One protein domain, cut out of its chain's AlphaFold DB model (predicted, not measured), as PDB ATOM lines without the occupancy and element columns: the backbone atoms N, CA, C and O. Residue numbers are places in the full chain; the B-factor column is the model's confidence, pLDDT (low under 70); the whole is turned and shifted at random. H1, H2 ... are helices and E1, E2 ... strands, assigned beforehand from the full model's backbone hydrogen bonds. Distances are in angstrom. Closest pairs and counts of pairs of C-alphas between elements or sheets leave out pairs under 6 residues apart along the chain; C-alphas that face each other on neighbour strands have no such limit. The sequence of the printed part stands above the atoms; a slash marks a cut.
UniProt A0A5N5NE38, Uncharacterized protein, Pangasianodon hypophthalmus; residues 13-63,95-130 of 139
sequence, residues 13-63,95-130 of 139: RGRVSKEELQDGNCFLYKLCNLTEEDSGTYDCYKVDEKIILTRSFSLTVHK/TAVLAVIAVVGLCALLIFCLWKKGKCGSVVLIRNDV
ATOM      1  N   ARG A  13      20.797   2.697  15.703       78.19
ATOM      2  CA  ARG A  13      19.441   2.682  16.267       78.19
ATOM      3  C   ARG A  13      18.943   4.111  16.510       78.19
ATOM      4  O   ARG A  13      19.605   4.893  17.181       78.19
ATOM      5  N   GLY A  14      17.768   4.432  15.964       82.94
ATOM      6  CA  GLY A  14      17.141   5.755  16.089       82.94
ATOM      7  C   GLY A  14      17.746   6.849  15.201       82.94
ATOM      8  O   GLY A  14      17.294   7.987  15.268       82.94
ATOM      9  N   ARG A  15      18.749   6.526  14.373       83.69
ATOM     10  CA  ARG A  15      19.387   7.470  13.440       83.69
ATOM     11  C   ARG A  15      19.070   7.180  11.977       83.69
ATOM     12  O   ARG A  15      19.258   8.048  11.139       83.69
ATOM     13  N   VAL A  16      18.588   5.981  11.661       85.12
ATOM     14  CA  VAL A  16      18.193   5.598  10.301       85.12
ATOM     15  C   VAL A  16      16.688   5.731  10.148       85.12
ATOM     16  O   VAL A  16      15.929   5.174  10.941       85.12
ATOM     17  N   SER A  17      16.264   6.431   9.103       80.88
ATOM     18  CA  SER A  17      14.882   6.430   8.632       80.88
ATOM     19  C   SER A  17      14.813   5.871   7.217       80.88
ATOM     20  O   SER A  17      15.771   5.948   6.444       80.88
ATOM     21  N   LYS A  18      13.675   5.258   6.909       83.69
ATOM     22  CA  LYS A  18      13.370   4.649   5.622       83.69
ATOM     23  C   LYS A  18      12.173   5.384   5.041       83.69
ATOM     24  O   LYS A  18      11.152   5.514   5.710       83.69
ATOM     25  N   GLU A  19      12.311   5.839   3.811       79.56
ATOM     26  CA  GLU A  19      11.250   6.462   3.033       79.56
ATOM     27  C   GLU A  19      11.025   5.644   1.766       79.56
ATOM     28  O   GLU A  19      11.968   5.149   1.153       79.56
ATOM     29  N   GLU A  20       9.769   5.465   1.393       78.62
ATOM     30  CA  GLU A  20       9.390   4.747   0.187       78.62
ATOM     31  C   GLU A  20       9.164   5.747  -0.948       78.62
ATOM     32  O   GLU A  20       8.376   6.683  -0.822       78.62
ATOM     33  N   LEU A  21       9.885   5.570  -2.051       68.25
ATOM     34  CA  LEU A  21       9.797   6.418  -3.233       68.25
ATOM     35  C   LEU A  21       8.950   5.702  -4.288       68.25
ATOM     36  O   LEU A  21       9.437   4.762  -4.901       68.25
ATOM     37  N   GLN A  22       7.714   6.179  -4.482       56.06
ATOM     38  CA  GLN A  22       6.686   5.698  -5.424       56.06
ATOM     39  C   GLN A  22       6.445   4.172  -5.480       56.06
ATOM     40  O   GLN A  22       7.299   3.369  -5.851       56.06
ATOM     41  N   ASP A  23       5.179   3.804  -5.273       54.50
ATOM     42  CA  ASP A  23       4.590   2.540  -5.738       54.50
ATOM     43  C   ASP A  23       5.232   1.251  -5.171       54.50
ATOM     44  O   ASP A  23       5.225   0.221  -5.841       54.50
ATOM     45  N   GLY A  24       5.800   1.268  -3.955       56.38
ATOM     46  CA  GLY A  24       6.264   0.044  -3.275       56.38
ATOM     47  C   GLY A  24       7.716  -0.366  -3.503       56.38
ATOM     48  O   GLY A  24       8.198  -1.272  -2.821       56.38
ATOM     49  N   ASN A  25       8.422   0.246  -4.460       60.25
ATOM     50  CA  ASN A  25       9.531  -0.457  -5.128       60.25
ATOM     51  C   ASN A  25      10.928   0.135  -4.904       60.25
ATOM     52  O   ASN A  25      11.924  -0.545  -5.157       60.25
ATOM     53  N   CYS A  26      11.024   1.372  -4.422       63.69
ATOM     54  CA  CYS A  26      12.298   2.023  -4.132       63.69
ATOM     55  C   CYS A  26      12.307   2.525  -2.691       63.69
ATOM     56  O   CYS A  26      11.373   3.186  -2.246       63.69
ATOM     57  N   PHE A  27      13.395   2.256  -1.969       76.25
ATOM     58  CA  PHE A  27      13.580   2.753  -0.612       76.25
ATOM     59  C   PHE A  27      14.742   3.732  -0.555       76.25
ATOM     60  O   PHE A  27      15.857   3.427  -0.979       76.25
ATOM     61  N   LEU A  28      14.476   4.903   0.009       78.00
ATOM     62  CA  LEU A  28      15.474   5.881   0.388       78.00
ATOM     63  C   LEU A  28      15.783   5.709   1.872       78.00
ATOM     64  O   LEU A  28      14.916   5.874   2.728       78.00
ATOM     65  N   TYR A  29      17.037   5.400   2.179       83.50
ATOM     66  CA  TYR A  29      17.519   5.363   3.553       83.50
ATOM     67  C   TYR A  29      18.221   6.676   3.885       83.50
ATOM     68  O   TYR A  29      19.165   7.076   3.202       83.50
ATOM     69  N   LYS A  30      17.765   7.340   4.945       84.44
ATOM     70  CA  LYS A  30      18.368   8.566   5.476       84.44
ATOM     71  C   LYS A  30      19.042   8.239   6.804       84.44
ATOM     72  O   LYS A  30      18.372   7.820   7.746       84.44
ATOM     73  N   LEU A  31      20.358   8.437   6.876       86.19
ATOM     74  CA  LEU A  31      21.131   8.365   8.116       86.19
ATOM     75  C   LEU A  31      21.291   9.784   8.682       86.19
ATOM     76  O   LEU A  31      21.969  10.627   8.099       86.19
ATOM     77  N   CYS A  32      20.622  10.050   9.797       83.56
ATOM     78  CA  CYS A  32      20.615  11.325  10.505       83.56
ATOM     79  C   CYS A  32      21.679  11.356  11.610       83.56
ATOM     80  O   CYS A  32      22.120  10.316  12.096       83.56
ATOM     81  N   ASN A  33      22.042  12.563  12.060       84.50
ATOM     82  CA  ASN A  33      23.024  12.776  13.131       84.50
ATOM     83  C   ASN A  33      24.347  12.046  12.848       84.50
ATOM     84  O   ASN A  33      24.790  11.220  13.650       84.50
ATOM     85  N   LEU A  34      24.917  12.311  11.670       83.50
ATOM     86  CA  LEU A  34      26.184  11.734  11.232       83.50
ATOM     87  C   LEU A  34      27.325  12.129  12.174       83.50
ATOM     88  O   LEU A  34      27.451  13.294  12.557       83.50
ATOM     89  N   THR A  35      28.176  11.162  12.495       84.38
ATOM     90  CA  THR A  35      29.442  11.357  13.208       84.38
ATOM     91  C   THR A  35      30.609  10.923  12.323       84.38
ATOM     92  O   THR A  35      30.427  10.236  11.321       84.38
ATOM     93  N   GLU A  36      31.836  11.311  12.676       85.00
ATOM     94  CA  GLU A  36      33.030  10.885  11.927       85.00
ATOM     95  C   GLU A  36      33.177   9.354  11.884       85.00
ATOM     96  O   GLU A  36      33.629   8.813  10.876       85.00
ATOM     97  N   GLU A  37      32.718   8.657  12.930       85.69
ATOM     98  CA  GLU A  37      32.712   7.188  13.045       85.69
ATOM     99  C   GLU A  37      31.767   6.500  12.045       85.69
ATOM    100  O   GLU A  37      31.904   5.302  11.767       85.69
ATOM    101  N   ASP A  38      30.812   7.237  11.471       84.44
ATOM    102  CA  ASP A  38      29.949   6.735  10.400       84.44
ATOM    103  C   ASP A  38      30.666   6.697   9.045       84.44
ATOM    104  O   ASP A  38      30.122   6.132   8.096       84.44
ATOM    105  N   SER A  39      31.871   7.266   8.930       85.88
ATOM    106  CA  SER A  39      32.652   7.204   7.692       85.88
ATOM    107  C   SER A  39      33.045   5.765   7.360       85.88
ATOM    108  O   SER A  39      33.438   4.984   8.229       85.88
ATOM    109  N   GLY A  40      32.957   5.401   6.086       88.12
ATOM    110  CA  GLY A  40      33.294   4.066   5.608       88.12
ATOM    111  C   GLY A  40      32.531   3.683   4.350       88.12
ATOM    112  O   GLY A  40      31.832   4.498   3.749       88.12
ATOM    113  N   THR A  41      32.672   2.423   3.953       87.56
ATOM    114  CA  THR A  41      31.977   1.866   2.792       87.56
ATOM    115  C   THR A  41      30.614   1.319   3.198       87.56
ATOM    116  O   THR A  41      30.496   0.554   4.159       87.56
ATOM    117  N   TYR A  42      29.594   1.714   2.447       85.75
ATOM    118  CA  TYR A  42      28.216   1.281   2.593       85.75
ATOM    119  C   TYR A  42      27.803   0.477   1.370       85.75
ATOM    120  O   TYR A  42      27.971   0.921   0.232       85.75
ATOM    121  N   ASP A  43      27.208  -0.679   1.639       86.06
ATOM    122  CA  ASP A  43      26.732  -1.607   0.631       86.06
ATOM    123  C   ASP A  43      25.203  -1.678   0.656       86.06
ATOM    124  O   ASP A  43      24.565  -1.806   1.705       86.06
ATOM    125  N   CYS A  44      24.616  -1.580  -0.528       82.81
ATOM    126  CA  CYS A  44      23.193  -1.697  -0.773       82.81
ATOM    127  C   CYS A  44      22.913  -3.063  -1.389       82.81
ATOM    128  O   CYS A  44      23.345  -3.346  -2.510       82.81
ATOM    129  N   TYR A  45      22.167  -3.902  -0.684       82.88
ATOM    130  CA  TYR A  45      21.802  -5.234  -1.157       82.88
ATOM    131  C   TYR A  45      20.334  -5.293  -1.508       82.88
ATOM    132  O   TYR A  45      19.549  -4.740  -0.768       82.88
ATOM    133  N   LYS A  46      19.940  -6.025  -2.545       79.75
ATOM    134  CA  LYS A  46      18.550  -6.432  -2.778       79.75
ATOM    135  C   LYS A  46      18.387  -7.884  -2.331       79.75
ATOM    136  O   LYS A  46      19.166  -8.737  -2.752       79.75
ATOM    137  N   VAL A  47      17.412  -8.166  -1.472       78.06
ATOM    138  CA  VAL A  47      17.134  -9.506  -0.926       78.06
ATOM    139  C   VAL A  47      15.878 -10.070  -1.576       78.06
ATOM    140  O   VAL A  47      14.788  -9.926  -1.031       78.06
ATOM    141  N   ASP A  48      16.034 -10.680  -2.752       75.56
ATOM    142  CA  ASP A  48      14.981 -11.478  -3.397       75.56
ATOM    143  C   ASP A  48      15.095 -12.948  -2.915       75.56
ATOM    144  O   ASP A  48      15.206 -13.214  -1.722       75.56
ATOM    145  N   GLU A  49      15.143 -13.918  -3.834       82.19
ATOM    146  CA  GLU A  49      15.490 -15.323  -3.548       82.19
ATOM    147  C   GLU A  49      16.971 -15.493  -3.154       82.19
ATOM    148  O   GLU A  49      17.360 -16.493  -2.554       82.19
ATOM    149  N   LYS A  50      17.811 -14.509  -3.502       81.50
ATOM    150  CA  LYS A  50      19.228 -14.409  -3.137       81.50
ATOM    151  C   LYS A  50      19.551 -12.972  -2.733       81.50
ATOM    152  O   LYS A  50      18.905 -12.031  -3.194       81.50
ATOM    153  N   ILE A  51      20.579 -12.811  -1.902       84.06
ATOM    154  CA  ILE A  51      21.132 -11.501  -1.543       84.06
ATOM    155  C   ILE A  51      22.056 -11.051  -2.676       84.06
ATOM    156  O   ILE A  51      23.071 -11.692  -2.943       84.06
ATOM    157  N   ILE A  52      21.701  -9.958  -3.347       81.88
ATOM    158  CA  ILE A  52      22.460  -9.401  -4.469       81.88
ATOM    159  C   ILE A  52      23.008  -8.039  -4.054       81.88
ATOM    160  O   ILE A  52      22.238  -7.146  -3.712       81.88
ATOM    161  N   LEU A  53      24.331  -7.860  -4.098       83.38
ATOM    162  CA  LEU A  53      24.947  -6.542  -3.939       83.38
ATOM    163  C   LEU A  53      24.599  -5.686  -5.162       83.38
ATOM    164  O   LEU A  53      24.960  -6.028  -6.284       83.38
ATOM    165  N   THR A  54      23.892  -4.582  -4.945       84.19
ATOM    166  CA  THR A  54      23.458  -3.680  -6.023       84.19
ATOM    167  C   THR A  54      24.382  -2.485  -6.178       84.19
ATOM    168  O   THR A  54      24.629  -2.038  -7.296       84.19
ATOM    169  N   ARG A  55      24.897  -1.953  -5.066       85.19
ATOM    170  CA  ARG A  55      25.752  -0.768  -5.079       85.19
ATOM    171  C   ARG A  55      26.632  -0.717  -3.842       85.19
ATOM    172  O   ARG A  55      26.160  -1.019  -2.754       85.19
ATOM    173  N   SER A  56      27.843  -0.217  -4.023       88.31
ATOM    174  CA  SER A  56      28.753   0.163  -2.945       88.31
ATOM    175  C   SER A  56      29.095   1.640  -3.085       88.31
ATOM    176  O   SER A  56      29.270   2.134  -4.204       88.31
ATOM    177  N   PHE A  57      29.169   2.366  -1.975       85.44
ATOM    178  CA  PHE A  57      29.621   3.756  -1.965       85.44
ATOM    179  C   PHE A  57      30.373   4.083  -0.678       85.44
ATOM    180  O   PHE A  57      30.082   3.533   0.379       85.44
ATOM    181  N   SER A  58      31.327   5.005  -0.765       89.56
ATOM    182  CA  SER A  58      32.072   5.484   0.398       89.56
ATOM    183  C   SER A  58      31.448   6.767   0.928       89.56
ATOM    184  O   SER A  58      31.222   7.714   0.175       89.56
ATOM    185  N   LEU A  59      31.182   6.795   2.228       85.69
ATOM    186  CA  LEU A  59      30.765   7.978   2.961       85.69
ATOM    187  C   LEU A  59      31.956   8.500   3.762       85.69
ATOM    188  O   LEU A  59      32.548   7.760   4.543       85.69
ATOM    189  N   THR A  60      32.256   9.784   3.611       89.06
ATOM    190  CA  THR A  60      33.230  10.486   4.450       89.06
ATOM    191  C   THR A  60      32.511  11.617   5.162       89.06
ATOM    192  O   THR A  60      31.929  12.488   4.514       89.06
ATOM    193  N   VAL A  61      32.533  11.602   6.493       86.88
ATOM    194  CA  VAL A  61      31.915  12.630   7.332       86.88
ATOM    195  C   VAL A  61      33.014  13.504   7.917       86.88
ATOM    196  O   VAL A  61      33.928  13.014   8.574       86.88
ATOM    197  N   HIS A  62      32.912  14.810   7.696       85.12
ATOM    198  CA  HIS A  62      33.806  15.800   8.286       85.12
ATOM    199  C   HIS A  62      33.065  16.605   9.349       85.12
ATOM    200  O   HIS A  62      31.872  16.887   9.200       85.12
ATOM    201  N   LYS A  63      33.770  17.039  10.400       80.25
ATOM    202  CA  LYS A  63      33.203  18.021  11.331       80.25
ATOM    203  C   LYS A  63      32.858  19.307  10.580       80.25
ATOM    204  O   LYS A  63      33.693  19.800   9.815       80.25
ATOM    205  N   THR A  95     -15.529   5.687 -34.048       54.62
ATOM    206  CA  THR A  95     -15.974   5.213 -32.725       54.62
ATOM    207  C   THR A  95     -15.732   3.719 -32.502       54.62
ATOM    208  O   THR A  95     -15.294   3.327 -31.425       54.62
ATOM    209  N   ALA A  96     -15.962   2.876 -33.516       56.28
ATOM    210  CA  ALA A  96     -15.766   1.429 -33.391       56.28
ATOM    211  C   ALA A  96     -14.277   1.049 -33.354       56.28
ATOM    212  O   ALA A  96     -13.865   0.224 -32.543       56.28
ATOM    213  N   VAL A  97     -13.451   1.696 -34.183       64.75
ATOM    214  CA  VAL A  97     -12.000   1.459 -34.216       64.75
ATOM    215  C   VAL A  97     -11.341   1.977 -32.937       64.75
ATOM    216  O   VAL A  97     -10.519   1.275 -32.351       64.75
ATOM    217  N   LEU A  98     -11.749   3.152 -32.444       65.31
ATOM    218  CA  LEU A  98     -11.279   3.666 -31.157       65.31
ATOM    219  C   LEU A  98     -11.691   2.771 -29.991       65.31
ATOM    220  O   LEU A  98     -10.876   2.553 -29.102       65.31
ATOM    221  N   ALA A  99     -12.908   2.218 -29.999       70.31
ATOM    222  CA  ALA A  99     -13.342   1.290 -28.958       70.31
ATOM    223  C   ALA A  99     -12.477   0.018 -28.939       70.31
ATOM    224  O   ALA A  99     -12.041  -0.408 -27.871       70.31
ATOM    225  N   VAL A 100     -12.156  -0.550 -30.107       76.38
ATOM    226  CA  VAL A 100     -11.279  -1.730 -30.200       76.38
ATOM    227  C   VAL A 100      -9.855  -1.406 -29.737       76.38
ATOM    228  O   VAL A 100      -9.297  -2.150 -28.931       76.38
ATOM    229  N   ILE A 101      -9.280  -0.281 -30.174       80.56
ATOM    230  CA  ILE A 101      -7.938   0.152 -29.747       80.56
ATOM    231  C   ILE A 101      -7.905   0.413 -28.235       80.56
ATOM    232  O   ILE A 101      -6.961  -0.006 -27.565       80.56
ATOM    233  N   ALA A 102      -8.942   1.047 -27.681       80.31
ATOM    234  CA  ALA A 102      -9.044   1.313 -26.251       80.31
ATOM    235  C   ALA A 102      -9.106   0.014 -25.436       80.31
ATOM    236  O   ALA A 102      -8.394  -0.100 -24.442       80.31
ATOM    237  N   VAL A 103      -9.888  -0.981 -25.871       85.12
ATOM    238  CA  VAL A 103      -9.997  -2.284 -25.191       85.12
ATOM    239  C   VAL A 103      -8.683  -3.063 -25.264       85.12
ATOM    240  O   VAL A 103      -8.215  -3.559 -24.241       85.12
ATOM    241  N   VAL A 104      -8.045  -3.137 -26.436       83.38
ATOM    242  CA  VAL A 104      -6.750  -3.824 -26.594       83.38
ATOM    243  C   VAL A 104      -5.659  -3.131 -25.773       83.38
ATOM    244  O   VAL A 104      -4.872  -3.808 -25.111       83.38
ATOM    245  N   GLY A 105      -5.648  -1.795 -25.745       83.75
ATOM    246  CA  GLY A 105      -4.736  -1.002 -24.921       83.75
ATOM    247  C   GLY A 105      -4.951  -1.211 -23.421       83.75
ATOM    248  O   GLY A 105      -3.984  -1.424 -22.696       83.75
ATOM    249  N   LEU A 106      -6.205  -1.231 -22.956       87.00
ATOM    250  CA  LEU A 106      -6.551  -1.539 -21.562       87.00
ATOM    251  C   LEU A 106      -6.114  -2.951 -21.176       87.00
ATOM    252  O   LEU A 106      -5.504  -3.133 -20.127       87.00
ATOM    253  N   CYS A 107      -6.362  -3.940 -22.036       82.50
ATOM    254  CA  CYS A 107      -5.912  -5.313 -21.818       82.50
ATOM    255  C   CYS A 107      -4.382  -5.404 -21.761       82.50
ATOM    256  O   CYS A 107      -3.850  -6.031 -20.849       82.50
ATOM    257  N   ALA A 108      -3.661  -4.745 -22.674       81.62
ATOM    258  CA  ALA A 108      -2.199  -4.712 -22.666       81.62
ATOM    259  C   ALA A 108      -1.640  -3.996 -21.426       81.62
ATOM    260  O   ALA A 108      -0.666  -4.468 -20.847       81.62
ATOM    261  N   LEU A 109      -2.275  -2.908 -20.975       77.44
ATOM    262  CA  LEU A 109      -1.923  -2.211 -19.738       77.44
ATOM    263  C   LEU A 109      -2.188  -3.075 -18.511       77.44
ATOM    264  O   LEU A 109      -1.324  -3.156 -17.653       77.44
ATOM    265  N   LEU A 110      -3.328  -3.763 -18.434       76.25
ATOM    266  CA  LEU A 110      -3.613  -4.690 -17.340       76.25
ATOM    267  C   LEU A 110      -2.610  -5.844 -17.330       76.25
ATOM    268  O   LEU A 110      -2.068  -6.154 -16.276       76.25
ATOM    269  N   ILE A 111      -2.290  -6.432 -18.485       76.31
ATOM    270  CA  ILE A 111      -1.261  -7.473 -18.599       76.31
ATOM    271  C   ILE A 111       0.104  -6.917 -18.176       76.31
ATOM    272  O   ILE A 111       0.776  -7.543 -17.363       76.31
ATOM    273  N   PHE A 112       0.488  -5.722 -18.627       72.62
ATOM    274  CA  PHE A 112       1.728  -5.054 -18.224       72.62
ATOM    275  C   PHE A 112       1.758  -4.749 -16.716       72.62
ATOM    276  O   PHE A 112       2.750  -5.034 -16.052       72.62
ATOM    277  N   CYS A 113       0.661  -4.253 -16.142       67.38
ATOM    278  CA  CYS A 113       0.500  -3.995 -14.709       67.38
ATOM    279  C   CYS A 113       0.551  -5.286 -13.880       67.38
ATOM    280  O   CYS A 113       1.099  -5.287 -12.779       67.38
ATOM    281  N   LEU A 114       0.004  -6.387 -14.399       60.06
ATOM    282  CA  LEU A 114       0.042  -7.700 -13.755       60.06
ATOM    283  C   LEU A 114       1.423  -8.357 -13.893       60.06
ATOM    284  O   LEU A 114       1.875  -9.010 -12.956       60.06
ATOM    285  N   TRP A 115       2.130  -8.131 -15.002       57.28
ATOM    286  CA  TRP A 115       3.504  -8.598 -15.222       57.28
ATOM    287  C   TRP A 115       4.522  -7.795 -14.408       57.28
ATOM    288  O   TRP A 115       5.548  -8.336 -13.999       57.28
ATOM    289  N   LYS A 116       4.221  -6.530 -14.084       52.34
ATOM    290  CA  LYS A 116       5.067  -5.696 -13.219       52.34
ATOM    291  C   LYS A 116       5.030  -6.097 -11.739       52.34
ATOM    292  O   LYS A 116       5.822  -5.576 -10.962       52.34
ATOM    293  N   LYS A 117       4.182  -7.054 -11.336       50.66
ATOM    294  CA  LYS A 117       4.178  -7.645  -9.980       50.66
ATOM    295  C   LYS A 117       5.224  -8.759  -9.809       50.66
ATOM    296  O   LYS A 117       5.033  -9.703  -9.043       50.66
ATOM    297  N   GLY A 118       6.341  -8.663 -10.524       45.72
ATOM    298  CA  GLY A 118       7.494  -9.540 -10.361       45.72
ATOM    299  C   GLY A 118       8.377  -9.091  -9.196       45.72
ATOM    300  O   GLY A 118       9.219  -8.224  -9.381       45.72
ATOM    301  N   LYS A 119       8.156  -9.706  -8.024       45.62
ATOM    302  CA  LYS A 119       9.067  -9.881  -6.867       45.62
ATOM    303  C   LYS A 119      10.069  -8.736  -6.596       45.62
ATOM    304  O   LYS A 119      11.128  -8.652  -7.220       45.62
ATOM    305  N   CYS A 120       9.787  -7.929  -5.570       41.44
ATOM    306  CA  CYS A 120      10.759  -6.998  -4.995       41.44
ATOM    307  C   CYS A 120      11.226  -7.458  -3.614       41.44
ATOM    308  O   CYS A 120      10.448  -7.618  -2.676       41.44
ATOM    309  N   GLY A 121      12.530  -7.648  -3.531       42.84
ATOM    310  CA  GLY A 121      13.274  -8.045  -2.368       42.84
ATOM    311  C   GLY A 121      13.602  -6.917  -1.405       42.84
ATOM    312  O   GLY A 121      13.745  -5.757  -1.792       42.84
ATOM    313  N   SER A 122      13.752  -7.279  -0.134       39.56
ATOM    314  CA  SER A 122      14.095  -6.353   0.946       39.56
ATOM    315  C   SER A 122      15.502  -5.802   0.738       39.56
ATOM    316  O   SER A 122      16.427  -6.571   0.522       39.56
ATOM    317  N   VAL A 123      15.709  -4.486   0.787       42.25
ATOM    318  CA  VAL A 123      17.063  -3.925   0.696       42.25
ATOM    319  C   VAL A 123      17.634  -3.728   2.090       42.25
ATOM    320  O   VAL A 123      17.181  -2.838   2.808       42.25
ATOM    321  N   VAL A 124      18.598  -4.565   2.485       45.12
ATOM    322  CA  VAL A 124      19.290  -4.475   3.781       45.12
ATOM    323  C   VAL A 124      20.612  -3.746   3.566       45.12
ATOM    324  O   VAL A 124      21.408  -4.151   2.727       45.12
ATOM    325  N   LEU A 125      20.848  -2.669   4.312       43.78
ATOM    326  CA  LEU A 125      22.150  -2.006   4.369       43.78
ATOM    327  C   LEU A 125      23.004  -2.726   5.417       43.78
ATOM    328  O   LEU A 125      22.695  -2.658   6.607       43.78
ATOM    329  N   ILE A 126      24.053  -3.425   4.987       43.22
ATOM    330  CA  ILE A 126      25.018  -4.064   5.892       43.22
ATOM    331  C   ILE A 126      26.340  -3.311   5.751       43.22
ATOM    332  O   ILE A 126      26.924  -3.272   4.673       43.22
ATOM    333  N   ARG A 127      26.812  -2.692   6.840       37.19
ATOM    334  CA  ARG A 127      28.192  -2.195   6.939       37.19
ATOM    335  C   ARG A 127      29.093  -3.386   7.246       37.19
ATOM    336  O   ARG A 127      28.803  -4.149   8.166       37.19
ATOM    337  N   ASN A 128      30.194  -3.518   6.516       36.81
ATOM    338  CA  ASN A 128      31.095  -4.673   6.564       36.81
ATOM    339  C   ASN A 128      31.954  -4.796   7.846       36.81
ATOM    340  O   ASN A 128      32.976  -5.472   7.829       36.81
ATOM    341  N   ASP A 129      31.539  -4.185   8.960       37.66
ATOM    342  CA  ASP A 129      32.277  -4.245  10.231       37.66
ATOM    343  C   ASP A 129      31.654  -5.172  11.284       37.66
ATOM    344  O   ASP A 129      32.216  -5.352  12.360       37.66
ATOM    345  N   VAL A 130      30.506  -5.811  11.010       37.38
ATOM    346  CA  VAL A 130      29.935  -6.780  11.961       37.38
ATOM    347  C   VAL A 130      29.253  -7.946  11.245       37.38
ATOM    348  O   VAL A 130      28.135  -7.830  10.745       37.38
TER     349      VAL A 130
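What this domain is: This is residues 13 to 63 and 95 to 130 of the 139 residues of an uncharacterized protein of Pangasianodon hypophthalmus (UniProt A0A5N5NE38). A small body of five strands has one long helix, H1, sticking out from it as a free arm, and this arm makes much of the length. In the body, the hairpin E3 and E4 makes a three-stranded sheet with E5, while the hairpin E1 and E2 forms a separate small sheet that comes close to it at E2 and E5. The printed part has 87 residues, with the order E1, E2, E3, E4, H1, E5 along the chain; the larger sheet runs E4, E3, E5, and both sheets are antiparallel. The class is mixed, helices and strands. The whole is extended, with a radius of gyration of the C-alphas of 20.6 A and spans of 68 by 29 by 21 A.

How they stand to each other: In the larger sheet, E3, residues 40 to 47, is the inner strand, with E4, residues 51 to 59, and E5, residues 122 to 127, as edge strands. E3 and E4 form a hairpin, antiparallel at 157 degrees, with N 42 and O 57 within hydrogen-bond range at 2.8 A; C-alphas 58 and 41 face each other at 4.3 A. E4 bends by 59 degrees at residue 54. E3 and E5 are antiparallel at 157 degrees, with N 47 and O 122 at 2.7 A and N 122 and O 47 at 3.0 A. The sheet is only just strongly twisted, its C-alphas lying up to 4.2 A off its best plane. E1, residues 16 to 21, and E2, residues 26 to 31, form the other hairpin, antiparallel at 154 degrees, with N 19 and O 28 at 2.8 A. The closest C-alphas of E2 and E5 are those of Phe 27 and Val 123, 7.6 A apart; E2 and E3 are apart. H1, residues 95 to 115, is not on the larger sheet and is apart from E1, E2 and E3; each of its O i to N i+4 pairs is within hydrogen-bond range.

Where its parts are: E3 measures 22.1 A and E4 22.2 A from first to last C-alpha. E5 ends at C-alpha 127, (28.192, -2.195, 6.939). E1, 15.9 A long, begins at C-alpha 16, (18.193, 5.598, 10.301), and E2 measures 16.4 A. H1 measures 29.6 A and begins at C-alpha 95, (-15.974, 5.213, -32.725).

The domain as a whole: Residues 95 to 118 stand free; without them the body spans 41 by 23 by 18 A. The two C-alphas farthest apart are those of Lys 63 and Ala 96, 68.4 A. Residues 64 to 94 are cut out, and C-alphas 63 and 95 are 67.3 A apart across the cut. Of the links that are printed whole, none is long. The mean pLDDT of the printed part is 72.4; residues 21 to 26, 95 to 98 and 113 to 130 are under 70.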